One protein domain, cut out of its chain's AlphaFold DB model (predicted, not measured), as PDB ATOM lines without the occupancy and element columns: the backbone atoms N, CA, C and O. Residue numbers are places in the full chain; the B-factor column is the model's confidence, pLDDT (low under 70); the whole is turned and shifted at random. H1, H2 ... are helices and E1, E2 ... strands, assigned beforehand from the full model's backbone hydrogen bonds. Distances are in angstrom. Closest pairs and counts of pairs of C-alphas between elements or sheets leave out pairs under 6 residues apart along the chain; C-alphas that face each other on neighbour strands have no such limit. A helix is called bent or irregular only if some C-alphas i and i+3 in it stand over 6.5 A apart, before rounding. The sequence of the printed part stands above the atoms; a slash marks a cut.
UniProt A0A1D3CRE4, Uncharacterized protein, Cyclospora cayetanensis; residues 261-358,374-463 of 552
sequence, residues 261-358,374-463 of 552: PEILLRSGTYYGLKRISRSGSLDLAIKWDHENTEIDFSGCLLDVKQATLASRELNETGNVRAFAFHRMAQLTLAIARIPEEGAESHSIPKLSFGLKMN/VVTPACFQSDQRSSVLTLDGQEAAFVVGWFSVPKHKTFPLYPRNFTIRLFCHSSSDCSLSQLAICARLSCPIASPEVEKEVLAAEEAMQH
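What this domain is: This is residues 261 to 358 and 374 to 463 of the 552 residues of an uncharacterized protein of Cyclospora cayetanensis (UniProt A0A1D3CRE4). One antiparallel sheet of seven strands curls round on itself like part of a flattened barrel, its edge strands E4 and E5 coming near each other. At one end of the long axis H1 and H2 form a small helical head; the loop of residues 338 to 349 makes the other end. The printed part has 188 residues, with elements in the order E1 E2 H1 E3 E4 E5 E6 E7 H2, and its class is mixed, helices and strands. The sheet's order is E4 E6 E2 E1 E7 E3 E5. The whole is a loose rod, with a radius of gyration of the C-alphas of 20.0 A and spans of 69 by 31 by 31 A.

Where its parts are: E1, residues 262 to 271, begins with C-alpha 262 at (-22.438, -10.182, 21.146), bends by 56 degrees at residue 265 and measures 25.7 A. E2 is residues 281 to 288. H1, residues 304 to 317, measures 19.6 A. E3, residues 326 to 337, is the longest strand at 35.8 A and ends with C-alpha 337 at (1.025, -0.091, 14.228). E4 is residues 350 to 357, E5 residues 396 to 406, 32.3 A, and E6 residues 418 to 424. E7, residues 435 to 444, measures 28.2 A. H2, residues 448 to 462, measures 20.9 A and ends with C-alpha 462 at (-49.171, -15.020, 5.495).

How they stand to each other: The strongly twisted sheet is a folded sheet, bent back into two leaves: E4 E6 E2 face E7 E3 E5, with E1 as the hinge. E1 pairs with E7 over residues 262 to 268, N 263 and O 443 being 2.8 A apart, and with E2 over residues 268 to 271, N 271 and O 285 being 2.8 A apart. E1 and E2 form a hairpin. Within hydrogen-bond range are also N 284 and O 420 of E2 and E6, 2.8 A, N 354 and O 421 of E4 and E6, 2.8 A, N 332 and O 440 of E3 and E7, 2.9 A, and N 331 and O 401 of E3 and E5, 2.8 A. The closest C-alphas of E4 and E5, those of Leu 355 and Gly 401, are 6.4 A apart. Residues 384 to 385 and 389 to 390 make short antiparallel pairings with E4. H1 only grazes the sheet, with residues 304 to 307. H1 and H2 touch, closest at the C-alphas of Ala 307 and Val 454, 5.5 A, at a steep tilt of 49 degrees, the same way. H2 is not on the sheet. Each O i to N i+4 pair of H1 is within hydrogen-bond range, and 10 of 11 in H2.

The domain as a whole: The C-alphas of Gly 342 and His 463, the two farthest apart, are 70.8 A apart. Residues 359 to 373 are cut out, and C-alphas 358 and 374 are 21.3 A apart across the cut. The links E2 to H1, E3 to E4 and E5 to E6 are long. Mean pLDDT of the printed part is 70.1; 72 residues are under 70, among them residues 271 to 280, 337 to 349 and 374 to 399.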
ATOM      1  N   PRO A 261     -23.706  -7.368  24.569       62.84
ATOM      2  CA  PRO A 261     -24.031  -8.776  24.357       62.84
ATOM      3  C   PRO A 261     -23.916  -9.160  22.869       62.84
ATOM      4  O   PRO A 261     -24.850  -8.981  22.084       62.84
ATOM      5  N   GLU A 262     -22.766  -9.719  22.496       76.00
ATOM      6  CA  GLU A 262     -22.438 -10.182  21.146       76.00
ATOM      7  C   GLU A 262     -22.148 -11.691  21.104       76.00
ATOM      8  O   GLU A 262     -21.413 -12.223  21.936       76.00
ATOM      9  N   ILE A 263     -22.625 -12.364  20.057       77.31
ATOM     10  CA  ILE A 263     -22.177 -13.703  19.664       77.31
ATOM     11  C   ILE A 263     -20.942 -13.549  18.773       77.31
ATOM     12  O   ILE A 263     -20.997 -12.876  17.742       77.31
ATOM     13  N   LEU A 264     -19.829 -14.186  19.141       81.19
ATOM     14  CA  LEU A 264     -18.674 -14.339  18.254       81.19
ATOM     15  C   LEU A 264     -18.976 -15.423  17.210       81.19
ATOM     16  O   LEU A 264     -19.210 -16.574  17.565       81.19
ATOM     17  N   LEU A 265     -18.934 -15.061  15.928       78.19
ATOM     18  CA  LEU A 265     -19.139 -15.989  14.817       78.19
ATOM     19  C   LEU A 265     -17.801 -16.563  14.335       78.19
ATOM     20  O   LEU A 265     -17.640 -17.781  14.257       78.19
ATOM     21  N   ARG A 266     -16.825 -15.701  14.021       79.62
ATOM     22  CA  ARG A 266     -15.471 -16.084  13.576       79.62
ATOM     23  C   ARG A 266     -14.442 -15.019  13.978       79.62
ATOM     24  O   ARG A 266     -14.751 -13.830  13.944       79.62
ATOM     25  N   SER A 267     -13.217 -15.451  14.265       80.50
ATOM     26  CA  SER A 267     -12.027 -14.596  14.389       80.50
ATOM     27  C   SER A 267     -11.035 -14.891  13.260       80.50
ATOM     28  O   SER A 267     -11.102 -15.944  12.609       80.50
ATOM     29  N   GLY A 268     -10.174 -13.919  12.963       71.31
ATOM     30  CA  GLY A 268      -9.222 -14.020  11.869       71.31
ATOM     31  C   GLY A 268      -8.146 -12.933  11.831       71.31
ATOM     32  O   GLY A 268      -8.158 -11.944  12.563       71.31
ATOM     33  N   THR A 269      -7.209 -13.143  10.915       76.62
ATOM     34  CA  THR A 269      -6.043 -12.313  10.581       76.62
ATOM     35  C   THR A 269      -6.071 -11.989   9.079       76.62
ATOM     36  O   THR A 269      -7.061 -12.266   8.402       76.62
ATOM     37  N   TYR A 270      -5.023 -11.391   8.508       71.56
ATOM     38  CA  TYR A 270      -5.000 -11.026   7.086       71.56
ATOM     39  C   TYR A 270      -4.011 -11.860   6.258       71.56
ATOM     40  O   TYR A 270      -2.877 -12.109   6.660       71.56
ATOM     41  N   TYR A 271      -4.411 -12.226   5.040       57.97
ATOM     42  CA  TYR A 271      -3.507 -12.701   3.997       57.97
ATOM     43  C   TYR A 271      -2.951 -11.510   3.203       57.97
ATOM     44  O   TYR A 271      -3.670 -10.842   2.455       57.97
ATOM     45  N   GLY A 272      -1.643 -11.272   3.322       54.75
ATOM     46  CA  GLY A 272      -0.924 -10.254   2.555       54.75
ATOM     47  C   GLY A 272      -0.766 -10.610   1.072       54.75
ATOM     48  O   GLY A 272       0.241 -11.197   0.669       54.75
ATOM     49  N   LEU A 273      -1.722 -10.207   0.230       52.03
ATOM     50  CA  LEU A 273      -1.564 -10.234  -1.228       52.03
ATOM     51  C   LEU A 273      -0.522  -9.184  -1.647       52.03
ATOM     52  O   LEU A 273      -0.797  -7.993  -1.636       52.03
ATOM     53  N   LYS A 274       0.688  -9.618  -2.034       51.94
ATOM     54  CA  LYS A 274       1.891  -8.775  -2.258       51.94
ATOM     55  C   LYS A 274       1.838  -7.771  -3.438       51.94
ATOM     56  O   LYS A 274       2.878  -7.458  -4.013       51.94
ATOM     57  N   ARG A 275       0.667  -7.290  -3.867       53.81
ATOM     58  CA  ARG A 275       0.518  -6.369  -5.009       53.81
ATOM     59  C   ARG A 275      -0.368  -5.175  -4.661       53.81
ATOM     60  O   ARG A 275      -1.584  -5.235  -4.814       53.81
ATOM     61  N   ILE A 276       0.276  -4.073  -4.272       61.06
ATOM     62  CA  ILE A 276      -0.343  -2.742  -4.253       61.06
ATOM     63  C   ILE A 276      -0.797  -2.421  -5.686       61.06
ATOM     64  O   ILE A 276      -0.041  -2.616  -6.643       61.06
ATOM     65  N   SER A 277      -2.037  -1.971  -5.854       61.31
ATOM     66  CA  SER A 277      -2.571  -1.582  -7.158       61.31
ATOM     67  C   SER A 277      -1.937  -0.276  -7.654       61.31
ATOM     68  O   SER A 277      -1.410   0.527  -6.883       61.31
ATOM     69  N   ARG A 278      -2.088   0.019  -8.952       57.34
ATOM     70  CA  ARG A 278      -1.695   1.322  -9.527       57.34
ATOM     71  C   ARG A 278      -2.440   2.527  -8.918       57.34
ATOM     72  O   ARG A 278      -2.053   3.656  -9.188       57.34
ATOM     73  N   SER A 279      -3.485   2.299  -8.117       60.38
ATOM     74  CA  SER A 279      -4.272   3.324  -7.418       60.38
ATOM     75  C   SER A 279      -3.895   3.503  -5.938       60.38
ATOM     76  O   SER A 279      -4.654   4.130  -5.205       60.38
ATOM     77  N   GLY A 280      -2.773   2.937  -5.471       66.38
ATOM     78  CA  GLY A 280      -2.334   3.066  -4.070       66.38
ATOM     79  C   GLY A 280      -3.201   2.297  -3.064       66.38
ATOM     80  O   GLY A 280      -3.167   2.580  -1.866       66.38
ATOM     81  N   SER A 281      -3.994   1.336  -3.544       72.25
ATOM     82  CA  SER A 281      -4.866   0.495  -2.722       72.25
ATOM     83  C   SER A 281      -4.424  -0.965  -2.752       72.25
ATOM     84  O   SER A 281      -3.865  -1.437  -3.743       72.25
ATOM     85  N   LEU A 282      -4.692  -1.694  -1.678       75.31
ATOM     86  CA  LEU A 282      -4.202  -3.045  -1.445       75.31
ATOM     87  C   LEU A 282      -5.339  -3.890  -0.861       75.31
ATOM     88  O   LEU A 282      -5.771  -3.666   0.268       75.31
ATOM     89  N   ASP A 283      -5.844  -4.840  -1.648       77.06
ATOM     90  CA  ASP A 283      -6.927  -5.734  -1.228       77.06
ATOM     91  C   ASP A 283      -6.334  -6.933  -0.473       77.06
ATOM     92  O   ASP A 283      -5.580  -7.725  -1.036       77.06
ATOM     93  N   LEU A 284      -6.681  -7.062   0.807       76.88
ATOM     94  CA  LEU A 284      -6.271  -8.139   1.705       76.88
ATOM     95  C   LEU A 284      -7.447  -9.098   1.906       76.88
ATOM     96  O   LEU A 284      -8.541  -8.666   2.276       76.88
ATOM     97  N   ALA A 285      -7.241 -10.396   1.690       78.00
ATOM     98  CA  ALA A 285      -8.231 -11.408   2.064       78.00
ATOM     99  C   ALA A 285      -8.113 -11.714   3.562       78.00
ATOM    100  O   ALA A 285      -7.003 -11.734   4.094       78.00
ATOM    101  N   ILE A 286      -9.228 -11.966   4.247       77.81
ATOM    102  CA  ILE A 286      -9.190 -12.346   5.666       77.81
ATOM    103  C   ILE A 286      -8.925 -13.859   5.775       77.81
ATOM    104  O   ILE A 286      -9.614 -14.661   5.143       77.81
ATOM    105  N   LYS A 287      -7.901 -14.224   6.554       79.75
ATOM    106  CA  LYS A 287      -7.563 -15.585   6.996       79.75
ATOM    107  C   LYS A 287      -8.370 -15.855   8.257       79.75
ATOM    108  O   LYS A 287      -8.233 -15.103   9.214       79.75
ATOM    109  N   TRP A 288      -9.183 -16.902   8.286       79.62
ATOM    110  CA  TRP A 288     -10.036 -17.189   9.445       79.62
ATOM    111  C   TRP A 288      -9.583 -18.453  10.160       79.62
ATOM    112  O   TRP A 288      -9.133 -19.398   9.516       79.62
ATOM    113  N   ASP A 289      -9.738 -18.488  11.482       72.38
ATOM    114  CA  ASP A 289      -9.195 -19.572  12.313       72.38
ATOM    115  C   ASP A 289      -9.815 -20.942  11.968       72.38
ATOM    116  O   ASP A 289      -9.176 -21.989  12.092       72.38
ATOM    117  N   HIS A 290     -11.055 -20.925  11.463       72.88
ATOM    118  CA  HIS A 290     -11.782 -22.083  10.943       72.88
ATOM    119  C   HIS A 290     -12.336 -21.769   9.543       72.88
ATOM    120  O   HIS A 290     -13.468 -21.305   9.374       72.88
ATOM    121  N   GLU A 291     -11.506 -21.971   8.518       68.94
ATOM    122  CA  GLU A 291     -11.917 -21.792   7.123       68.94
ATOM    123  C   GLU A 291     -12.849 -22.910   6.631       68.94
ATOM    124  O   GLU A 291     -12.785 -24.054   7.075       68.94
ATOM    125  N   ASN A 292     -13.686 -22.582   5.642       70.69
ATOM    126  CA  ASN A 292     -14.643 -23.482   4.976       70.69
ATOM    127  C   ASN A 292     -15.762 -24.054   5.870       70.69
ATOM    128  O   ASN A 292     -16.640 -24.744   5.359       70.69
ATOM    129  N   THR A 293     -15.790 -23.740   7.167       72.62
ATOM    130  CA  THR A 293     -16.946 -24.009   8.030       72.62
ATOM    131  C   THR A 293     -18.081 -23.038   7.697       72.62
ATOM    132  O   THR A 293     -17.839 -21.833   7.583       72.62
ATOM    133  N   GLU A 294     -19.319 -23.531   7.597       73.44
ATOM    134  CA  GLU A 294     -20.498 -22.658   7.529       73.44
ATOM    135  C   GLU A 294     -20.599 -21.767   8.779       73.44
ATOM    136  O   GLU A 294     -20.014 -22.055   9.830       73.44
ATOM    137  N   ILE A 295     -21.327 -20.659   8.655       76.88
ATOM    138  CA  ILE A 295     -21.593 -19.720   9.743       76.88
ATOM    139  C   ILE A 295     -23.095 -19.765  10.013       76.88
ATOM    140  O   ILE A 295     -23.892 -19.420   9.140       76.88
ATOM    141  N   ASP A 296     -23.472 -20.218  11.206       78.75
ATOM    142  CA  ASP A 296     -24.851 -20.139  11.674       78.75
ATOM    143  C   ASP A 296     -25.133 -18.722  12.182       78.75
ATOM    144  O   ASP A 296     -24.389 -18.191  13.008       78.75
ATOM    145  N   PHE A 297     -26.215 -18.119  11.693       80.81
ATOM    146  CA  PHE A 297     -26.679 -16.807  12.141       80.81
ATOM    147  C   PHE A 297     -27.909 -16.917  13.060       80.81
ATOM    148  O   PHE A 297     -28.469 -15.895  13.445       80.81
ATOM    149  N   SER A 298     -28.350 -18.127  13.438       81.00
ATOM    150  CA  SER A 298     -29.612 -18.368  14.160       81.00
ATOM    151  C   SER A 298     -29.789 -17.570  15.463       81.00
ATOM    152  O   SER A 298     -30.913 -17.162  15.762       81.00
ATOM    153  N   GLY A 299     -28.705 -17.297  16.198       78.75
ATOM    154  CA  GLY A 299     -28.710 -16.482  17.421       78.75
ATOM    155  C   GLY A 299     -28.573 -14.965  17.211       78.75
ATOM    156  O   GLY A 299     -28.695 -14.207  18.173       78.75
ATOM    157  N   CYS A 300     -28.311 -14.511  15.981       83.25
ATOM    158  CA  CYS A 300     -28.117 -13.097  15.659       83.25
ATOM    159  C   CYS A 300     -29.447 -12.341  15.591       83.25
ATOM    160  O   CYS A 300     -30.363 -12.772  14.887       83.25
ATOM    161  N   LEU A 301     -29.512 -11.181  16.251       82.81
ATOM    162  CA  LEU A 301     -30.655 -10.264  16.246       82.81
ATOM    163  C   LEU A 301     -31.114  -9.898  14.823       82.81
ATOM    164  O   LEU A 301     -30.302  -9.689  13.920       82.81
ATOM    165  N   LEU A 302     -32.428  -9.773  14.639       79.31
ATOM    166  CA  LEU A 302     -33.038  -9.283  13.400       79.31
ATOM    167  C   LEU A 302     -32.852  -7.764  13.234       79.31
ATOM    168  O   LEU A 302     -32.650  -7.045  14.209       79.31
ATOM    169  N   ASP A 303     -32.912  -7.255  12.001       75.75
ATOM    170  CA  ASP A 303     -32.838  -5.814  11.728       75.75
ATOM    171  C   ASP A 303     -34.019  -5.107  12.411       75.75
ATOM    172  O   ASP A 303     -35.161  -5.151  11.949       75.75
ATOM    173  N   VAL A 304     -33.731  -4.441  13.532       72.25
ATOM    174  CA  VAL A 304     -34.714  -3.740  14.367       72.25
ATOM    175  C   VAL A 304     -35.452  -2.660  13.571       72.25
ATOM    176  O   VAL A 304     -36.609  -2.367  13.868       72.25
ATOM    177  N   LYS A 305     -34.847  -2.095  12.516       73.81
ATOM    178  CA  LYS A 305     -35.529  -1.145  11.626       73.81
ATOM    179  C   LYS A 305     -36.528  -1.857  10.711       73.81
ATOM    180  O   LYS A 305     -37.597  -1.311  10.473       73.81
ATOM    181  N   GLN A 306     -36.245  -3.077  10.249       75.56
ATOM    182  CA  GLN A 306     -37.240  -3.896   9.541       75.56
ATOM    183  C   GLN A 306     -38.377  -4.326  10.482       75.56
ATOM    184  O   GLN A 306     -39.541  -4.179  10.119       75.56
ATOM    185  N   ALA A 307     -38.060  -4.785  11.698       73.25
ATOM    186  CA  ALA A 307     -39.054  -5.188  12.702       73.25
ATOM    187  C   ALA A 307     -40.002  -4.036  13.083       73.25
ATOM    188  O   ALA A 307     -41.218  -4.171  12.973       73.25
ATOM    189  N   THR A 308     -39.452  -2.870  13.440       75.56
ATOM    190  CA  THR A 308     -40.254  -1.697  13.835       75.56
ATOM    191  C   THR A 308     -41.058  -1.099  12.678       75.56
ATOM    192  O   THR A 308     -42.171  -0.631  12.906       75.56
ATOM    193  N   LEU A 309     -40.563  -1.149  11.433       76.94
ATOM    194  CA  LEU A 309     -41.353  -0.765  10.256       76.94
ATOM    195  C   LEU A 309     -42.506  -1.744   9.988       76.94
ATOM    196  O   LEU A 309     -43.605  -1.292   9.673       76.94
ATOM    197  N   ALA A 310     -42.293  -3.052  10.156       77.31
ATOM    198  CA  ALA A 310     -43.343  -4.058   9.992       77.31
ATOM    199  C   ALA A 310     -44.425  -3.941  11.070       77.31
ATOM    200  O   ALA A 310     -45.609  -3.864  10.758       77.31
ATOM    201  N   SER A 311     -44.000  -3.855  12.334       79.44
ATOM    202  CA  SER A 311     -44.865  -3.607  13.488       79.44
ATOM    203  C   SER A 311     -45.673  -2.321  13.295       79.44
ATOM    204  O   SER A 311     -46.875  -2.289  13.560       79.44
ATOM    205  N   ARG A 312     -45.065  -1.264  12.739       81.69
ATOM    206  CA  ARG A 312     -45.782  -0.031  12.400       81.69
ATOM    207  C   ARG A 312     -46.811  -0.221  11.279       81.69
ATOM    208  O   ARG A 312     -47.943   0.211  11.467       81.69
ATOM    209  N   GLU A 313     -46.464  -0.853  10.156       79.06
ATOM    210  CA  GLU A 313     -47.422  -1.075   9.055       79.06
ATOM    211  C   GLU A 313     -48.606  -1.952   9.503       79.06
ATOM    212  O   GLU A 313     -49.756  -1.625   9.201       79.06
ATOM    213  N   LEU A 314     -48.341  -2.972  10.331       81.12
ATOM    214  CA  LEU A 314     -49.356  -3.824  10.956       81.12
ATOM    215  C   LEU A 314     -50.321  -3.020  11.836       81.12
ATOM    216  O   LEU A 314     -51.536  -3.145  11.695       81.12
ATOM    217  N   ASN A 315     -49.792  -2.164  12.713       83.69
ATOM    218  CA  ASN A 315     -50.600  -1.326  13.603       83.69
ATOM    219  C   ASN A 315     -51.355  -0.201  12.863       83.69
ATOM    220  O   ASN A 315     -52.420   0.209  13.317       83.69
ATOM    221  N   GLU A 316     -50.826   0.311  11.744       83.62
ATOM    222  CA  GLU A 316     -51.462   1.382  10.957       83.62
ATOM    223  C   GLU A 316     -52.487   0.866   9.930       83.62
ATOM    224  O   GLU A 316     -53.411   1.602   9.586       83.62
ATOM    225  N   THR A 317     -52.345  -0.368   9.427       78.69
ATOM    226  CA  THR A 317     -53.138  -0.876   8.282       78.69
ATOM    227  C   THR A 317     -53.811  -2.237   8.495       78.69
ATOM    228  O   THR A 317     -54.570  -2.679   7.631       78.69
ATOM    229  N   GLY A 318     -53.527  -2.931   9.603       76.31
ATOM    230  CA  GLY A 318     -53.956  -4.317   9.832       76.31
ATOM    231  C   GLY A 318     -53.251  -5.354   8.943       76.31
ATOM    232  O   GLY A 318     -53.604  -6.528   8.982       76.31
ATOM    233  N   ASN A 319     -52.271  -4.930   8.142       77.44
ATOM    234  CA  ASN A 319     -51.561  -5.729   7.149       77.44
ATOM    235  C   ASN A 319     -50.059  -5.400   7.161       77.44
ATOM    236  O   ASN A 319     -49.643  -4.367   7.677       77.44
ATOM    237  N   VAL A 320     -49.243  -6.258   6.549       75.75
ATOM    238  CA  VAL A 320     -47.817  -5.996   6.287       75.75
ATOM    239  C   VAL A 320     -47.510  -6.410   4.852       75.75
ATOM    240  O   VAL A 320     -47.965  -7.461   4.397       75.75
ATOM    241  N   ARG A 321     -46.744  -5.604   4.109       75.06
ATOM    242  CA  ARG A 321     -46.291  -5.985   2.759       75.06
ATOM    243  C   ARG A 321     -45.357  -7.187   2.822       75.06
ATOM    244  O   ARG A 321     -44.458  -7.215   3.649       75.06
ATOM    245  N   ALA A 322     -45.486  -8.115   1.878       73.00
ATOM    246  CA  ALA A 322     -44.577  -9.252   1.763       73.00
ATOM    247  C   ALA A 322     -43.112  -8.807   1.543       73.00
ATOM    248  O   ALA A 322     -42.759  -8.312   0.470       73.00
ATOM    249  N   PHE A 323     -42.247  -9.020   2.538       74.00
ATOM    250  CA  PHE A 323     -40.792  -8.885   2.423       74.00
ATOM    251  C   PHE A 323     -40.060  -9.899   3.320       74.00
ATOM    252  O   PHE A 323     -40.638 -10.485   4.232       74.00
ATOM    253  N   ALA A 324     -38.768 -10.123   3.061       74.94
ATOM    254  CA  ALA A 324     -37.939 -11.024   3.861       74.94
ATOM    255  C   ALA A 324     -37.184 -10.270   4.966       74.94
ATOM    256  O   ALA A 324     -36.409  -9.351   4.682       74.94
ATOM    257  N   PHE A 325     -37.355 -10.693   6.219       77.81
ATOM    258  CA  PHE A 325     -36.557 -10.193   7.337       77.81
ATOM    259  C   PHE A 325     -35.085 -10.602   7.222       77.81
ATOM    260  O   PHE A 325     -34.742 -11.659   6.682       77.81
ATOM    261  N   HIS A 326     -34.213  -9.753   7.754       79.19
ATOM    262  CA  HIS A 326     -32.769  -9.946   7.788       79.19
ATOM    263  C   HIS A 326     -32.252  -9.969   9.229       79.19
ATOM    264  O   HIS A 326     -32.805  -9.326  10.116       79.19
ATOM    265  N   ARG A 327     -31.161 -10.700   9.444       80.44
ATOM    266  CA  ARG A 327     -30.320 -10.727  10.641       80.44
ATOM    267  C   ARG A 327     -29.177  -9.734  10.492       80.44
ATOM    268  O   ARG A 327     -28.617  -9.574   9.404       80.44
ATOM    269  N   MET A 328     -28.828  -9.094  11.596       76.38
ATOM    270  CA  MET A 328     -27.745  -8.126  11.702       76.38
ATOM    271  C   MET A 328     -26.446  -8.816  12.092       76.38
ATOM    272  O   MET A 328     -26.407  -9.566  13.065       76.38
ATOM    273  N   ALA A 329     -25.371  -8.527  11.364       78.94
ATOM    274  CA  ALA A 329     -24.030  -8.982  11.697       78.94
ATOM    275  C   ALA A 329     -22.991  -7.878  11.449       78.94
ATOM    276  O   ALA A 329     -23.210  -6.923  10.698       78.94
ATOM    277  N   GLN A 330     -21.864  -8.003  12.139       79.12
ATOM    278  CA  GLN A 330     -20.853  -6.975  12.312       79.12
ATOM    279  C   GLN A 330     -19.478  -7.558  11.982       79.12
ATOM    280  O   GLN A 330     -19.078  -8.589  12.522       79.12
ATOM    281  N   LEU A 331     -18.739  -6.887  11.104       78.25
ATOM    282  CA  LEU A 331     -17.322  -7.137  10.872       78.25
ATOM    283  C   LEU A 331     -16.537  -5.978  11.477       78.25
ATOM    284  O   LEU A 331     -16.581  -4.861  10.964       78.25
ATOM    285  N   THR A 332     -15.824  -6.247  12.568       75.75
ATOM    286  CA  THR A 332     -14.943  -5.266  13.207       75.75
ATOM    287  C   THR A 332     -13.492  -5.619  12.915       75.75
ATOM    288  O   THR A 332     -13.073  -6.760  13.112       75.75
ATOM    289  N   LEU A 333     -12.722  -4.636  12.463       75.06
ATOM    290  CA  LEU A 333     -11.270  -4.706  12.378       75.06
ATOM    291  C   LEU A 333     -10.657  -3.964  13.562       75.06
ATOM    292  O   LEU A 333     -11.090  -2.851  13.862       75.06
ATOM    293  N   ALA A 334      -9.625  -4.545  14.168       73.88
ATOM    294  CA  ALA A 334      -8.708  -3.863  15.076       73.88
ATOM    295  C   ALA A 334      -7.340  -3.765  14.390       73.88
ATOM    296  O   ALA A 334      -6.827  -4.763  13.877       73.88
ATOM    297  N   ILE A 335      -6.785  -2.554  14.318       73.06
ATOM    298  CA  ILE A 335      -5.649  -2.233  13.449       73.06
ATOM    299  C   ILE A 335      -4.618  -1.440  14.242       73.06
ATOM    300  O   ILE A 335      -4.878  -0.301  14.615       73.06
ATOM    301  N   ALA A 336      -3.449  -2.032  14.476       70.56
ATOM    302  CA  ALA A 336      -2.389  -1.438  15.282       70.56
ATOM    303  C   ALA A 336      -1.079  -1.329  14.497       70.56
ATOM    304  O   ALA A 336      -0.719  -2.225  13.723       70.56
ATOM    305  N   ARG A 337      -0.340  -0.241  14.733       69.69
ATOM    306  CA  ARG A 337       1.025  -0.091  14.228       69.69
ATOM    307  C   ARG A 337       1.986  -0.914  15.085       69.69
ATOM    308  O   ARG A 337       2.006  -0.784  16.305       69.69
ATOM    309  N   ILE A 338       2.807  -1.734  14.440       67.69
ATOM    310  CA  ILE A 338       3.936  -2.416  15.076       67.69
ATOM    311  C   ILE A 338       5.111  -1.422  15.089       67.69
ATOM    312  O   ILE A 338       5.514  -0.973  14.012       67.69
ATOM    313  N   PRO A 339       5.658  -1.038  16.257       60.12
ATOM    314  CA  PRO A 339       6.857  -0.211  16.313       60.12
ATOM    315  C   PRO A 339       8.080  -1.020  15.857       60.12
ATOM    316  O   PRO A 339       8.294  -2.142  16.314       60.12
ATOM    317  N   GLU A 340       8.898  -0.451  14.971       62.22
ATOM    318  CA  GLU A 340      10.166  -1.058  14.555       62.22
ATOM    319  C   GLU A 340      11.246  -0.816  15.620       62.22
ATOM    320  O   GLU A 340      11.491   0.322  16.031       62.22
ATOM    321  N   GLU A 341      11.907  -1.885  16.074       57.09
ATOM    322  CA  GLU A 341      12.974  -1.784  17.072       57.09
ATOM    323  C   GLU A 341      14.163  -0.979  16.519       57.09
ATOM    324  O   GLU A 341      14.832  -1.389  15.572       57.09
ATOM    325  N   GLY A 342      14.437   0.178  17.130       51.78
ATOM    326  CA  GLY A 342      15.572   1.041  16.783       51.78
ATOM    327  C   GLY A 342      15.325   2.070  15.671       51.78
ATOM    328  O   GLY A 342      16.254   2.805  15.343       51.78
ATOM    329  N   ALA A 343      14.113   2.174  15.114       49.25
ATOM    330  CA  ALA A 343      13.787   3.190  14.110       49.25
ATOM    331  C   ALA A 343      13.267   4.494  14.752       49.25
ATOM    332  O   ALA A 343      12.199   4.519  15.367       49.25
ATOM    333  N   GLU A 344      13.982   5.610  14.571       47.62
ATOM    334  CA  GLU A 344      13.491   6.934  14.982       47.62
ATOM    335  C   GLU A 344      12.343   7.406  14.071       47.62
ATOM    336  O   GLU A 344      12.545   7.749  12.904       47.62
ATOM    337  N   SER A 345      11.126   7.412  14.627       51.53
ATOM    338  CA  SER A 345       9.918   8.095  14.131       51.53
ATOM    339  C   SER A 345       9.761   8.187  12.602       51.53
ATOM    340  O   SER A 345       9.606   9.275  12.041       51.53
ATOM    341  N   HIS A 346       9.749   7.046  11.909       55.50
ATOM    342  CA  HIS A 346       9.272   7.002  10.525       55.50
ATOM    343  C   HIS A 346       7.806   7.460  10.440       55.50
ATOM    344  O   HIS A 346       7.011   7.212  11.355       55.50
ATOM    345  N   SER A 347       7.468   8.144   9.340       58.25
ATOM    346  CA  SER A 347       6.225   8.904   9.154       58.25
ATOM    347  C   SER A 347       4.971   8.157   9.607       58.25
ATOM    348  O   SER A 347       4.809   6.974   9.319       58.25
ATOM    349  N   ILE A 348       4.079   8.866  10.304       61.66
ATOM    350  CA  ILE A 348       2.800   8.333  10.789       61.66
ATOM    351  C   ILE A 348       1.978   7.855   9.579       61.66
ATOM    352  O   ILE A 348       1.588   8.703   8.766       61.66
ATOM    353  N   PRO A 349       1.718   6.541   9.430       64.38
ATOM    354  CA  PRO A 349       1.085   6.007   8.235       64.38
ATOM    355  C   PRO A 349      -0.360   6.494   8.132       64.38
ATOM    356  O   PRO A 349      -1.175   6.281   9.034       64.38
ATOM    357  N   LYS A 350      -0.671   7.161   7.017       70.31
ATOM    358  CA  LYS A 350      -2.010   7.687   6.718       70.31
ATOM    359  C   LYS A 350      -2.778   6.697   5.859       70.31
ATOM    360  O   LYS A 350      -2.551   6.588   4.650       70.31
ATOM    361  N   LEU A 351      -3.691   5.979   6.501       71.50
ATOM    362  CA  LEU A 351      -4.399   4.836   5.939       71.50
ATOM    363  C   LEU A 351      -5.909   5.066   5.979       71.50
ATOM    364  O   LEU A 351      -6.427   5.811   6.799       71.50
ATOM    365  N   SER A 352      -6.652   4.415   5.097       71.12
ATOM    366  CA  SER A 352      -8.110   4.289   5.215       71.12
ATOM    367  C   SER A 352      -8.529   2.918   4.707       71.12
ATOM    368  O   SER A 352      -7.833   2.330   3.882       71.12
ATOM    369  N   PHE A 353      -9.637   2.389   5.207       71.81
ATOM    370  CA  PHE A 353     -10.008   0.989   5.030       71.81
ATOM    371  C   PHE A 353     -11.402   0.887   4.429       71.81
ATOM    372  O   PHE A 353     -12.346   1.483   4.940       71.81
ATOM    373  N   GLY A 354     -11.528   0.145   3.333       70.94
ATOM    374  CA  GLY A 354     -12.799  -0.328   2.804       70.94
ATOM    375  C   GLY A 354     -13.079  -1.745   3.288       70.94
ATOM    376  O   GLY A 354     -12.213  -2.609   3.159       70.94
ATOM    377  N   LEU A 355     -14.279  -2.013   3.794       72.00
ATOM    378  CA  LEU A 355     -14.754  -3.384   3.996       72.00
ATOM    379  C   LEU A 355     -15.589  -3.816   2.789       72.00
ATOM    380  O   LEU A 355     -16.492  -3.090   2.377       72.00
ATOM    381  N   LYS A 356     -15.276  -4.984   2.211       72.50
ATOM    382  CA  LYS A 356     -15.950  -5.502   1.012       72.50
ATOM    383  C   LYS A 356     -16.238  -6.998   1.107       72.50
ATOM    384  O   LYS A 356     -15.331  -7.807   1.313       72.50
ATOM    385  N   MET A 357     -17.496  -7.357   0.860       69.44
ATOM    386  CA  MET A 357     -17.990  -8.735   0.797       69.44
ATOM    387  C   MET A 357     -18.042  -9.236  -0.660       69.44
ATOM    388  O   MET A 357     -18.923  -8.875  -1.441       69.44
ATOM    389  N   ASN A 358     -17.087 -10.086  -1.031       63.69
ATOM    390  CA  ASN A 358     -16.965 -10.770  -2.320       63.69
ATOM    391  C   ASN A 358     -17.911 -11.977  -2.435       63.69
ATOM    392  O   ASN A 358     -17.467 -13.109  -2.621       63.69
ATOM    393  N   VAL A 374     -37.942  -3.540  -2.907       37.25
ATOM    394  CA  VAL A 374     -37.287  -4.253  -1.799       37.25
ATOM    395  C   VAL A 374     -36.711  -3.198  -0.864       37.25
ATOM    396  O   VAL A 374     -36.016  -2.285  -1.315       37.25
ATOM    397  N   VAL A 375     -37.012  -3.301   0.432       42.03
ATOM    398  CA  VAL A 375     -36.394  -2.458   1.461       42.03
ATOM    399  C   VAL A 375     -34.910  -2.810   1.504       42.03
ATOM    400  O   VAL A 375     -34.543  -3.889   1.966       42.03
ATOM    401  N   THR A 376     -34.051  -1.914   1.011       41.66
ATOM    402  CA  THR A 376     -32.597  -2.043   1.179       41.66
ATOM    403  C   THR A 376     -32.307  -2.191   2.674       41.66
ATOM    404  O   THR A 376     -32.704  -1.288   3.422       41.66
ATOM    405  N   PRO A 377     -31.666  -3.284   3.134       44.09
ATOM    406  CA  PRO A 377     -31.453  -3.509   4.560       44.09
ATOM    407  C   PRO A 377     -30.745  -2.312   5.184       44.09
ATOM    408  O   PRO A 377     -29.796  -1.778   4.603       44.09
ATOM    409  N   ALA A 378     -31.209  -1.849   6.342       40.38
ATOM    410  CA  ALA A 378     -30.997  -0.460   6.757       40.38
ATOM    411  C   ALA A 378     -29.580  -0.157   7.296       40.38
ATOM    412  O   ALA A 378     -29.320   0.929   7.828       40.38
ATOM    413  N   CYS A 379     -28.678  -1.128   7.137       42.00
ATOM    414  CA  CYS A 379     -27.249  -1.086   7.422       42.00
ATOM    415  C   CYS A 379     -26.384  -1.661   6.274       42.00
ATOM    416  O   CYS A 379     -25.179  -1.799   6.453       42.00
ATOM    417  N   PHE A 380     -26.948  -1.987   5.100       40.47
ATOM    418  CA  PHE A 380     -26.174  -2.489   3.956       40.47
ATOM    419  C   PHE A 380     -25.359  -1.363   3.297       40.47
ATOM    420  O   PHE A 380     -25.887  -0.569   2.519       40.47
ATOM    421  N   GLN A 381     -24.055  -1.316   3.579       51.94
ATOM    422  CA  GLN A 381     -23.094  -0.447   2.893       51.94
ATOM    423  C   GLN A 381     -22.124  -1.321   2.085       51.94
ATOM    424  O   GLN A 381     -21.324  -2.048   2.665       51.94
ATOM    425  N   SER A 382     -22.204  -1.290   0.747       46.75
ATOM    426  CA  SER A 382     -21.434  -2.221  -0.103       46.75
ATOM    427  C   SER A 382     -19.923  -1.969  -0.098       46.75
ATOM    428  O   SER A 382     -19.148  -2.914  -0.234       46.75
ATOM    429  N   ASP A 383     -19.529  -0.701   0.049       53.03
ATOM    430  CA  ASP A 383     -18.150  -0.216  -0.049       53.03
ATOM    431  C   ASP A 383     -17.926   0.951   0.939       53.03
ATOM    432  O   ASP A 383     -17.596   2.075   0.549       53.03
ATOM    433  N   GLN A 384     -18.137   0.718   2.240       57.00
ATOM    434  CA  GLN A 384     -17.850   1.728   3.266       57.00
ATOM    435  C   GLN A 384     -16.334   1.933   3.397       57.00
ATOM    436  O   GLN A 384     -15.634   1.069   3.925       57.00
ATOM    437  N   ARG A 385     -15.825   3.088   2.946       63.00
ATOM    438  CA  ARG A 385     -14.454   3.550   3.221       63.00
ATOM    439  C   ARG A 385     -14.428   4.348   4.528       63.00
ATOM    440  O   ARG A 385     -15.201   5.291   4.682       63.00
ATOM    441  N   SER A 386     -13.525   4.000   5.443       61.66
ATOM    442  CA  SER A 386     -13.278   4.760   6.672       61.66
ATOM    443  C   SER A 386     -12.787   6.184   6.382       61.66
ATOM    444  O   SER A 386     -12.261   6.480   5.304       61.66
ATOM    445  N   SER A 387     -12.851   7.050   7.393       60.56
ATOM    446  CA  SER A 387     -12.008   8.248   7.455       60.56
ATOM    447  C   SER A 387     -10.520   7.893   7.287       60.56
ATOM    448  O   SER A 387     -10.115   6.735   7.439       60.56
ATOM    449  N   VAL A 388      -9.694   8.891   6.961       66.00
ATOM    450  CA  VAL A 388      -8.236   8.727   7.020       66.00
ATOM    451  C   VAL A 388      -7.831   8.620   8.487       66.00
ATOM    452  O   VAL A 388      -8.054   9.546   9.263       66.00
ATOM    453  N   LEU A 389      -7.256   7.478   8.834       64.38
ATOM    454  CA  LEU A 389      -6.701   7.142  10.131       64.38
ATOM    455  C   LEU A 389      -5.194   7.411  10.093       64.38
ATOM    456  O   LEU A 389      -4.494   7.001   9.162       64.38
ATOM    457  N   THR A 390      -4.707   8.096  11.116       62.22
ATOM    458  CA  THR A 390      -3.296   8.132  11.506       62.22
ATOM    459  C   THR A 390      -3.090   7.072  12.579       62.22
ATOM    460  O   THR A 390      -3.868   7.035  13.524       62.22
ATOM    461  N   LEU A 391      -2.087   6.205  12.424       61.06
ATOM    462  CA  LEU A 391      -1.734   5.210  13.443       61.06
ATOM    463  C   LEU A 391      -0.397   5.575  14.090       61.06
ATOM    464  O   LEU A 391       0.672   5.321  13.519       61.06
ATOM    465  N   ASP A 392      -0.452   6.150  15.287       61.19
ATOM    466  CA  ASP A 392       0.741   6.353  16.102       61.19
ATOM    467  C   ASP A 392       1.225   5.030  16.719       61.19
ATOM    468  O   ASP A 392       0.507   4.031  16.773       61.19
ATOM    469  N   GLY A 393       2.489   4.986  17.155       57.31
ATOM    470  CA  GLY A 393       3.192   3.745  17.531       57.31
ATOM    471  C   GLY A 393       2.672   3.010  18.778       57.31
ATOM    472  O   GLY A 393       3.293   2.036  19.196       57.31
ATOM    473  N   GLN A 394       1.583   3.486  19.384       53.59
ATOM    474  CA  GLN A 394       0.871   2.844  20.495       53.59
ATOM    475  C   GLN A 394      -0.655   2.832  20.296       53.59
ATOM    476  O   GLN A 394      -1.367   2.382  21.187       53.59
ATOM    477  N   GLU A 395      -1.172   3.306  19.157       57.81
ATOM    478  CA  GLU A 395      -2.613   3.420  18.921       57.81
ATOM    479  C   GLU A 395      -3.163   2.247  18.101       57.81
ATOM    480  O   GLU A 395      -2.573   1.805  17.108       57.81
ATOM    481  N   ALA A 396      -4.342   1.772  18.506       62.44
ATOM    482  CA  ALA A 396      -5.146   0.815  17.761       62.44
ATOM    483  C   ALA A 396      -6.416   1.502  17.245       62.44
ATOM    484  O   ALA A 396      -7.240   1.969  18.032       62.44
ATOM    485  N   ALA A 397      -6.594   1.548  15.926       63.97
ATOM    486  CA  ALA A 397      -7.820   2.047  15.319       63.97
ATOM    487  C   ALA A 397      -8.809   0.909  15.048       63.97
ATOM    488  O   ALA A 397      -8.426  -0.199  14.658       63.97
ATOM    489  N   PHE A 398     -10.096   1.212  15.198       68.56
ATOM    490  CA  PHE A 398     -11.187   0.264  14.995       68.56
ATOM    491  C   PHE A 398     -12.039   0.671  13.792       68.56
ATOM    492  O   PHE A 398     -12.423   1.832  13.652       68.56
ATOM    493  N   VAL A 399     -12.354  -0.293  12.925       67.94
ATOM    494  CA  VAL A 399     -13.216  -0.087  11.751       67.94
ATOM    495  C   VAL A 399     -14.357  -1.093  11.803       67.94
ATOM    496  O   VAL A 399     -14.124  -2.295  11.714       67.94
ATOM    497  N   VAL A 400     -15.588  -0.601  11.945       70.81
ATOM    498  CA  VAL A 400     -16.808  -1.421  11.986       70.81
ATOM    499  C   VAL A 400     -17.550  -1.305  10.658       70.81
ATOM    500  O   VAL A 400     -17.927  -0.204  10.264       70.81
ATOM    501  N   GLY A 401     -17.806  -2.440  10.012       68.50
ATOM    502  CA  GLY A 401     -18.761  -2.569   8.914       68.50
ATOM    503  C   GLY A 401     -19.941  -3.440   9.336       68.50
ATOM    504  O   GLY A 401     -19.752  -4.546   9.844       68.50
ATOM    505  N   TRP A 402     -21.158  -2.956   9.111       72.25
ATOM    506  CA  TRP A 402     -22.382  -3.728   9.332       72.25
ATOM    507  C   TRP A 402     -22.848  -4.380   8.032       72.25
ATOM    508  O   TRP A 402     -22.714  -3.806   6.951       72.25
ATOM    509  N   PHE A 403     -23.419  -5.577   8.134       73.31
ATOM    510  CA  PHE A 403     -24.024  -6.272   7.007       73.31
ATOM    511  C   PHE A 403     -25.271  -7.052   7.432       73.31
ATOM    512  O   PHE A 403     -25.463  -7.416   8.592       73.31
ATOM    513  N   SER A 404     -26.139  -7.274   6.453       72.81
ATOM    514  CA  SER A 404     -27.449  -7.897   6.605       72.81
ATOM    515  C   SER A 404     -27.467  -9.269   5.936       72.81
ATOM    516  O   SER A 404     -27.175  -9.374   4.742       72.81
ATOM    517  N   VAL A 405     -27.862 -10.299   6.675       73.56
ATOM    518  CA  VAL A 405     -28.010 -11.680   6.184       73.56
ATOM    519  C   VAL A 405     -29.502 -12.023   6.153       73.56
ATOM    520  O   VAL A 405     -30.191 -11.648   7.094       73.56
ATOM    521  N   PRO A 406     -30.067 -12.696   5.136       72.25
ATOM    522  CA  PRO A 406     -31.468 -13.137   5.187       72.25
ATOM    523  C   PRO A 406     -31.762 -13.995   6.436       72.25
ATOM    524  O   PRO A 406     -30.884 -14.724   6.887       72.25
ATOM    525  N   LYS A 407     -32.986 -13.951   6.991       70.69
ATOM    526  CA  LYS A 407     -33.358 -14.629   8.261       70.69
ATOM    527  C   LYS A 407     -33.139 -16.157   8.289       70.69
ATOM    528  O   LYS A 407     -33.110 -16.738   9.381       70.69
ATOM    529  N   HIS A 408     -32.969 -16.799   7.130       67.19
ATOM    530  CA  HIS A 408     -32.620 -18.219   6.987       67.19
ATOM    531  C   HIS A 408     -31.460 -18.624   7.921       67.19
ATOM    532  O   HIS A 408     -30.497 -17.878   8.071       67.19
ATOM    533  N   LYS A 409     -31.565 -19.798   8.565       58.00
ATOM    534  CA  LYS A 409     -30.651 -20.223   9.647       58.00
ATOM    535  C   LYS A 409     -29.190 -20.278   9.183       58.00
ATOM    536  O   LYS A 409     -28.340 -19.577   9.726       58.00
ATOM    537  N   THR A 410     -28.941 -21.050   8.128       59.22
ATOM    538  CA  THR A 410     -27.678 -21.051   7.391       59.22
ATOM    539  C   THR A 410     -27.881 -20.395   6.027       59.22
ATOM    540  O   THR A 410     -28.848 -20.655   5.309       59.22
ATOM    541  N   PHE A 411     -26.955 -19.511   5.676       60.44
ATOM    542  CA  PHE A 411     -26.831 -18.894   4.360       60.44
ATOM    543  C   PHE A 411     -25.334 -18.910   4.008       60.44
ATOM    544  O   PHE A 411     -24.531 -18.601   4.892       60.44
ATOM    545  N   PRO A 412     -24.922 -19.285   2.778       58.62
ATOM    546  CA  PRO A 412     -23.527 -19.614   2.456       58.62
ATOM    547  C   PRO A 412     -22.610 -18.378   2.344       58.62
ATOM    548  O   PRO A 412     -22.116 -18.005   1.276       58.62
ATOM    549  N   LEU A 413     -22.357 -17.744   3.488       62.50
ATOM    550  CA  LEU A 413     -21.304 -16.761   3.709       62.50
ATOM    551  C   LEU A 413     -20.035 -17.492   4.140       62.50
ATOM    552  O   LEU A 413     -19.749 -17.646   5.327       62.50
ATOM    553  N   TYR A 414     -19.266 -17.952   3.155       69.44
ATOM    554  CA  TYR A 414     -17.942 -18.506   3.416       69.44
ATOM    555  C   TYR A 414     -17.031 -17.420   4.004       69.44
ATOM    556  O   TYR A 414     -17.034 -16.296   3.495       69.44
ATOM    557  N   PRO A 415     -16.182 -17.733   5.001       65.94
ATOM    558  CA  PRO A 415     -15.294 -16.734   5.600       65.94
ATOM    559  C   PRO A 415     -14.396 -16.026   4.562       65.94
ATOM    560  O   PRO A 415     -14.216 -14.808   4.590       65.94
ATOM    561  N   ARG A 416     -13.925 -16.759   3.543       68.69
ATOM    562  CA  ARG A 416     -13.124 -16.221   2.423       68.69
ATOM    563  C   ARG A 416     -13.842 -15.172   1.550       68.69
ATOM    564  O   ARG A 416     -13.191 -14.551   0.712       68.69
ATOM    565  N   ASN A 417     -15.141 -14.932   1.742       73.69
ATOM    566  CA  ASN A 417     -15.864 -13.871   1.041       73.69
ATOM    567  C   ASN A 417     -15.488 -12.467   1.554       73.69
ATOM    568  O   ASN A 417     -15.791 -11.490   0.877       73.69
ATOM    569  N   PHE A 418     -14.832 -12.313   2.707       76.38
ATOM    570  CA  PHE A 418     -14.486 -10.990   3.239       76.38
ATOM    571  C   PHE A 418     -13.098 -10.501   2.787       76.38
ATOM    572  O   PHE A 418     -12.092 -11.205   2.898       76.38
ATOM    573  N   THR A 419     -13.048  -9.253   2.313       76.06
ATOM    574  CA  THR A 419     -11.819  -8.525   1.952       76.06
ATOM    575  C   THR A 419     -11.751  -7.163   2.626       76.06
ATOM    576  O   THR A 419     -12.755  -6.457   2.741       76.06
ATOM    577  N   ILE A 420     -10.533  -6.780   2.999       78.25
ATOM    578  CA  ILE A 420     -10.170  -5.472   3.538       78.25
ATOM    579  C   ILE A 420      -9.394  -4.732   2.447       78.25
ATOM    580  O   ILE A 420      -8.292  -5.135   2.085       78.25
ATOM    581  N   ARG A 421      -9.953  -3.646   1.916       79.06
ATOM    582  CA  ARG A 421      -9.272  -2.752   0.978       79.06
ATOM    583  C   ARG A 421      -8.537  -1.669   1.753       79.06
ATOM    584  O   ARG A 421      -9.139  -0.679   2.161       79.06
ATOM    585  N   LEU A 422      -7.238  -1.838   1.935       78.00
ATOM    586  CA  LEU A 422      -6.369  -0.776   2.426       78.00
ATOM    587  C   LEU A 422      -6.219   0.300   1.332       78.00
ATOM    588  O   LEU A 422      -5.998  -0.023   0.167       78.00
ATOM    589  N   PHE A 423      -6.321   1.573   1.696       78.75
ATOM    590  CA  PHE A 423      -6.031   2.733   0.850       78.75
ATOM    591  C   PHE A 423      -4.931   3.560   1.526       78.75
ATOM    592  O   PHE A 423      -5.168   4.154   2.581       78.75
ATOM    593  N   CYS A 424      -3.749   3.608   0.918       75.12
ATOM    594  CA  CYS A 424      -2.567   4.270   1.466       75.12
ATOM    595  C   CYS A 424      -2.406   5.679   0.877       75.12
ATOM    596  O   CYS A 424      -2.623   5.873  -0.320       75.12
ATOM    597  N   HIS A 425      -2.015   6.667   1.688       73.12
ATOM    598  CA  HIS A 425      -1.736   8.020   1.189       73.12
ATOM    599  C   HIS A 425      -0.426   8.084   0.377       73.12
ATOM    600  O   HIS A 425      -0.322   8.844  -0.585       73.12
ATOM    601  N   SER A 426       0.571   7.275   0.735       68.06
ATOM    602  CA  SER A 426       1.810   7.066  -0.019       68.06
ATOM    603  C   SER A 426       2.175   5.580  -0.089       68.06
ATOM    604  O   SER A 426       1.656   4.756   0.664       68.06
ATOM    605  N   SER A 427       3.097   5.216  -0.983       66.31
ATOM    606  CA  SER A 427       3.638   3.852  -1.058       66.31
ATOM    607  C   SER A 427       4.416   3.450   0.200       66.31
ATOM    608  O   SER A 427       4.390   2.278   0.567       66.31
ATOM    609  N   SER A 428       5.052   4.408   0.882       65.00
ATOM    610  CA  SER A 428       5.747   4.220   2.164       65.00
ATOM    611  C   SER A 428       4.801   3.918   3.330       65.00
ATOM    612  O   SER A 428       5.127   3.074   4.157       65.00
ATOM    613  N   ASP A 429       3.607   4.523   3.365       67.06
ATOM    614  CA  ASP A 429       2.601   4.225   4.405       67.06
ATOM    615  C   ASP A 429       2.061   2.787   4.293       67.06
ATOM    616  O   ASP A 429       1.519   2.234   5.245       67.06
ATOM    617  N   CYS A 430       2.199   2.171   3.116       65.12
ATOM    618  CA  CYS A 430       1.579   0.900   2.741       65.12
ATOM    619  C   CYS A 430       2.354  -0.350   3.212       65.12
ATOM    620  O   CYS A 430       2.161  -1.447   2.677       65.12
ATOM    621  N   SER A 431       3.256  -0.197   4.186       69.06
ATOM    622  CA  SER A 431       4.135  -1.269   4.658       69.06
ATOM    623  C   SER A 431       3.418  -2.221   5.624       69.06
ATOM    624  O   SER A 431       3.346  -1.981   6.828       69.06
ATOM    625  N   LEU A 432       2.912  -3.345   5.100       67.50
ATOM    626  CA  LEU A 432       2.236  -4.377   5.902       67.50
ATOM    627  C   LEU A 432       3.095  -4.927   7.057       67.50
ATOM    628  O   LEU A 432       2.539  -5.345   8.066       67.50
ATOM    629  N   SER A 433       4.431  -4.912   6.960       65.25
ATOM    630  CA  SER A 433       5.302  -5.388   8.049       65.25
ATOM    631  C   SER A 433       5.208  -4.540   9.321       65.25
ATOM    632  O   SER A 433       5.542  -5.034  10.392       65.25
ATOM    633  N   GLN A 434       4.721  -3.299   9.217       67.94
ATOM    634  CA  GLN A 434       4.474  -2.401  10.349       67.94
ATOM    635  C   GLN A 434       3.006  -2.426  10.817       67.94
ATOM    636  O   GLN A 434       2.617  -1.588  11.628       67.94
ATOM    637  N   LEU A 435       2.164  -3.340  10.313       70.62
ATOM    638  CA  LEU A 435       0.717  -3.350  10.564       70.62
ATOM    639  C   LEU A 435       0.217  -4.722  11.040       70.62
ATOM    640  O   LEU A 435       0.242  -5.714  10.304       70.62
ATOM    641  N   ALA A 436      -0.331  -4.751  12.254       73.25
ATOM    642  CA  ALA A 436      -1.167  -5.843  12.735       73.25
ATOM    643  C   ALA A 436      -2.639  -5.520  12.426       73.25
ATOM    644  O   ALA A 436      -3.128  -4.449  12.785       73.25
ATOM    645  N   ILE A 437      -3.344  -6.443  11.765       75.19
ATOM    646  CA  ILE A 437      -4.785  -6.340  11.489       75.19
ATOM    647  C   ILE A 437      -5.451  -7.621  11.993       75.19
ATOM    648  O   ILE A 437      -5.225  -8.701  11.443       75.19
ATOM    649  N   CYS A 438      -6.289  -7.479  13.016       77.00
ATOM    650  CA  CYS A 438      -7.178  -8.523  13.512       77.00
ATOM    651  C   CYS A 438      -8.594  -8.274  12.980       77.00
ATOM    652  O   CYS A 438      -9.034  -7.127  12.887       77.00
ATOM    653  N   ALA A 439      -9.323  -9.340  12.655       79.44
ATOM    654  CA  ALA A 439     -10.700  -9.284  12.184       79.44
ATOM    655  C   ALA A 439     -11.607 -10.143  13.071       79.44
ATOM    656  O   ALA A 439     -11.291 -11.292  13.377       79.44
ATOM    657  N   ARG A 440     -12.757  -9.590  13.458       80.00
ATOM    658  CA  ARG A 440     -13.758 -10.253  14.294       80.00
ATOM    659  C   ARG A 440     -15.131 -10.115  13.651       80.00
ATOM    660  O   ARG A 440     -15.616  -9.003  13.437       80.00
ATOM    661  N   LEU A 441     -15.737 -11.255  13.338       80.56
ATOM    662  CA  LEU A 441     -17.106 -11.369  12.854       80.56
ATOM    663  C   LEU A 441     -18.002 -11.710  14.044       80.56
ATOM    664  O   LEU A 441     -17.853 -12.774  14.647       80.56
ATOM    665  N   SER A 442     -18.927 -10.825  14.384       81.38
ATOM    666  CA  SER A 442     -19.873 -11.015  15.482       81.38
ATOM    667  C   SER A 442     -21.282 -10.583  15.089       81.38
ATOM    668  O   SER A 442     -21.514 -10.057  13.999       81.38
ATOM    669  N   CYS A 443     -22.252 -10.830  15.961       81.62
ATOM    670  CA  CYS A 443     -23.584 -10.255  15.848       81.62
ATOM    671  C   CYS A 443     -24.178  -9.975  17.236       81.62
ATOM    672  O   CYS A 443     -23.879 -10.711  18.178       81.62
ATOM    673  N   PRO A 444     -25.016  -8.937  17.397       76.62
ATOM    674  CA  PRO A 444     -25.752  -8.717  18.639       76.62
ATOM    675  C   PRO A 444     -26.698  -9.893  18.935       76.62
ATOM    676  O   PRO A 444     -27.305 -10.454  18.018       76.62
ATOM    677  N   ILE A 445     -26.826 -10.262  20.214       77.62
ATOM    678  CA  ILE A 445     -27.710 -11.352  20.667       77.62
ATOM    679  C   ILE A 445     -29.180 -11.026  20.346       77.62
ATOM    680  O   ILE A 445     -29.639  -9.902  20.559       77.62
ATOM    681  N   ALA A 446     -29.931 -12.019  19.859       76.25
ATOM    682  CA  ALA A 446     -31.360 -11.888  19.588       76.25
ATOM    683  C   ALA A 446     -32.191 -11.528  20.841       76.25
ATOM    684  O   ALA A 446     -32.087 -12.167  21.888       76.25
ATOM    685  N   SER A 447     -33.063 -10.525  20.705       76.19
ATOM    686  CA  SER A 447     -34.052 -10.128  21.711       76.19
ATOM    687  C   SER A 447     -35.364 -10.887  21.467       76.19
ATOM    688  O   SER A 447     -35.877 -10.868  20.342       76.19
ATOM    689  N   PRO A 448     -35.950 -11.524  22.499       78.56
ATOM    690  CA  PRO A 448     -37.226 -12.224  22.373       78.56
ATOM    691  C   PRO A 448     -38.422 -11.276  22.196       78.56
ATOM    692  O   PRO A 448     -39.519 -11.743  21.908       78.56
ATOM    693  N   GLU A 449     -38.252  -9.966  22.373       78.50
ATOM    694  CA  GLU A 449     -39.235  -8.935  22.027       78.50
ATOM    695  C   GLU A 449     -39.247  -8.709  20.509       78.50
ATOM    696  O   GLU A 449     -40.296  -8.833  19.879       78.50
ATOM    697  N   VAL A 450     -38.073  -8.476  19.909       76.75
ATOM    698  CA  VAL A 450     -37.930  -8.242  18.460       76.75
ATOM    699  C   VAL A 450     -38.347  -9.475  17.652       76.75
ATOM    700  O   VAL A 450     -39.040  -9.341  16.648       76.75
ATOM    701  N   GLU A 451     -38.002 -10.686  18.105       81.62
ATOM    702  CA  GLU A 451     -38.469 -11.925  17.463       81.62
ATOM    703  C   GLU A 451     -40.006 -12.065  17.509       81.62
ATOM    704  O   GLU A 451     -40.596 -12.517  16.532       81.62
ATOM    705  N   LYS A 452     -40.688 -11.624  18.581       83.00
ATOM    706  CA  LYS A 452     -42.167 -11.644  18.652       83.00
ATOM    707  C   LYS A 452     -42.809 -10.642  17.696       83.00
ATOM    708  O   LYS A 452     -43.773 -10.999  17.026       83.00
ATOM    709  N   GLU A 453     -42.287  -9.416  17.620       79.94
ATOM    710  CA  GLU A 453     -42.779  -8.411  16.666       79.94
ATOM    711  C   GLU A 453     -42.623  -8.894  15.219       79.94
ATOM    712  O   GLU A 453     -43.537  -8.744  14.408       79.94
ATOM    713  N   VAL A 454     -41.495  -9.543  14.906       81.38
ATOM    714  CA  VAL A 454     -41.274 -10.133  13.584       81.38
ATOM    715  C   VAL A 454     -42.193 -11.327  13.327       81.38
ATOM    716  O   VAL A 454     -42.741 -11.414  12.235       81.38
ATOM    717  N   LEU A 455     -42.407 -12.225  14.294       84.19
ATOM    718  CA  LEU A 455     -43.324 -13.358  14.118       84.19
ATOM    719  C   LEU A 455     -44.766 -12.893  13.859       84.19
ATOM    720  O   LEU A 455     -45.409 -13.420  12.956       84.19
ATOM    721  N   ALA A 456     -45.246 -11.866  14.569       82.44
ATOM    722  CA  ALA A 456     -46.564 -11.275  14.322       82.44
ATOM    723  C   ALA A 456     -46.668 -10.637  12.921       82.44
ATOM    724  O   ALA A 456     -47.684 -10.776  12.240       82.44
ATOM    725  N   ALA A 457     -45.602  -9.982  12.451       81.31
ATOM    726  CA  ALA A 457     -45.539  -9.468  11.085       81.31
ATOM    727  C   ALA A 457     -45.469 -10.585  10.025       81.31
ATOM    728  O   ALA A 457     -46.097 -10.473   8.975       81.31
ATOM    729  N   GLU A 458     -44.743 -11.677  10.282       83.25
ATOM    730  CA  GLU A 458     -44.686 -12.852   9.401       83.25
ATOM    731  C   GLU A 458     -46.030 -13.587   9.330       83.25
ATOM    732  O   GLU A 458     -46.402 -14.055   8.253       83.25
ATOM    733  N   GLU A 459     -46.780 -13.656  10.429       83.56
ATOM    734  CA  GLU A 459     -48.144 -14.193  10.470       83.56
ATOM    735  C   GLU A 459     -49.118 -13.320   9.660       83.56
ATOM    736  O   GLU A 459     -49.875 -13.850   8.844       83.56
ATOM    737  N   ALA A 460     -49.034 -11.991   9.795       78.69
ATOM    738  CA  ALA A 460     -49.839 -11.038   9.027       78.69
ATOM    739  C   ALA A 460     -49.496 -11.012   7.523       78.69
ATOM    740  O   ALA A 460     -50.388 -10.846   6.695       78.69
ATOM    741  N   MET A 461     -48.229 -11.225   7.143       77.75
ATOM    742  CA  MET A 461     -47.839 -11.399   5.732       77.75
ATOM    743  C   MET A 461     -48.373 -12.706   5.123       77.75
ATOM    744  O   MET A 461     -48.572 -12.770   3.910       77.75
ATOM    745  N   GLN A 462     -48.584 -13.747   5.935       80.94
ATOM    746  CA  GLN A 462     -49.171 -15.020   5.495       80.94
ATOM    747  C   GLN A 462     -50.705 -14.963   5.423       80.94
ATOM    748  O   GLN A 462     -51.296 -15.615   4.564       80.94
ATOM    749  N   HIS A 463     -51.338 -14.166   6.287       77.50
ATOM    750  CA  HIS A 463     -52.793 -14.045   6.404       77.50
ATOM    751  C   HIS A 463     -53.250 -12.577   6.288       77.50
ATOM    752  O   HIS A 463     -53.768 -12.022   7.261       77.50
TER     753      HIS A 463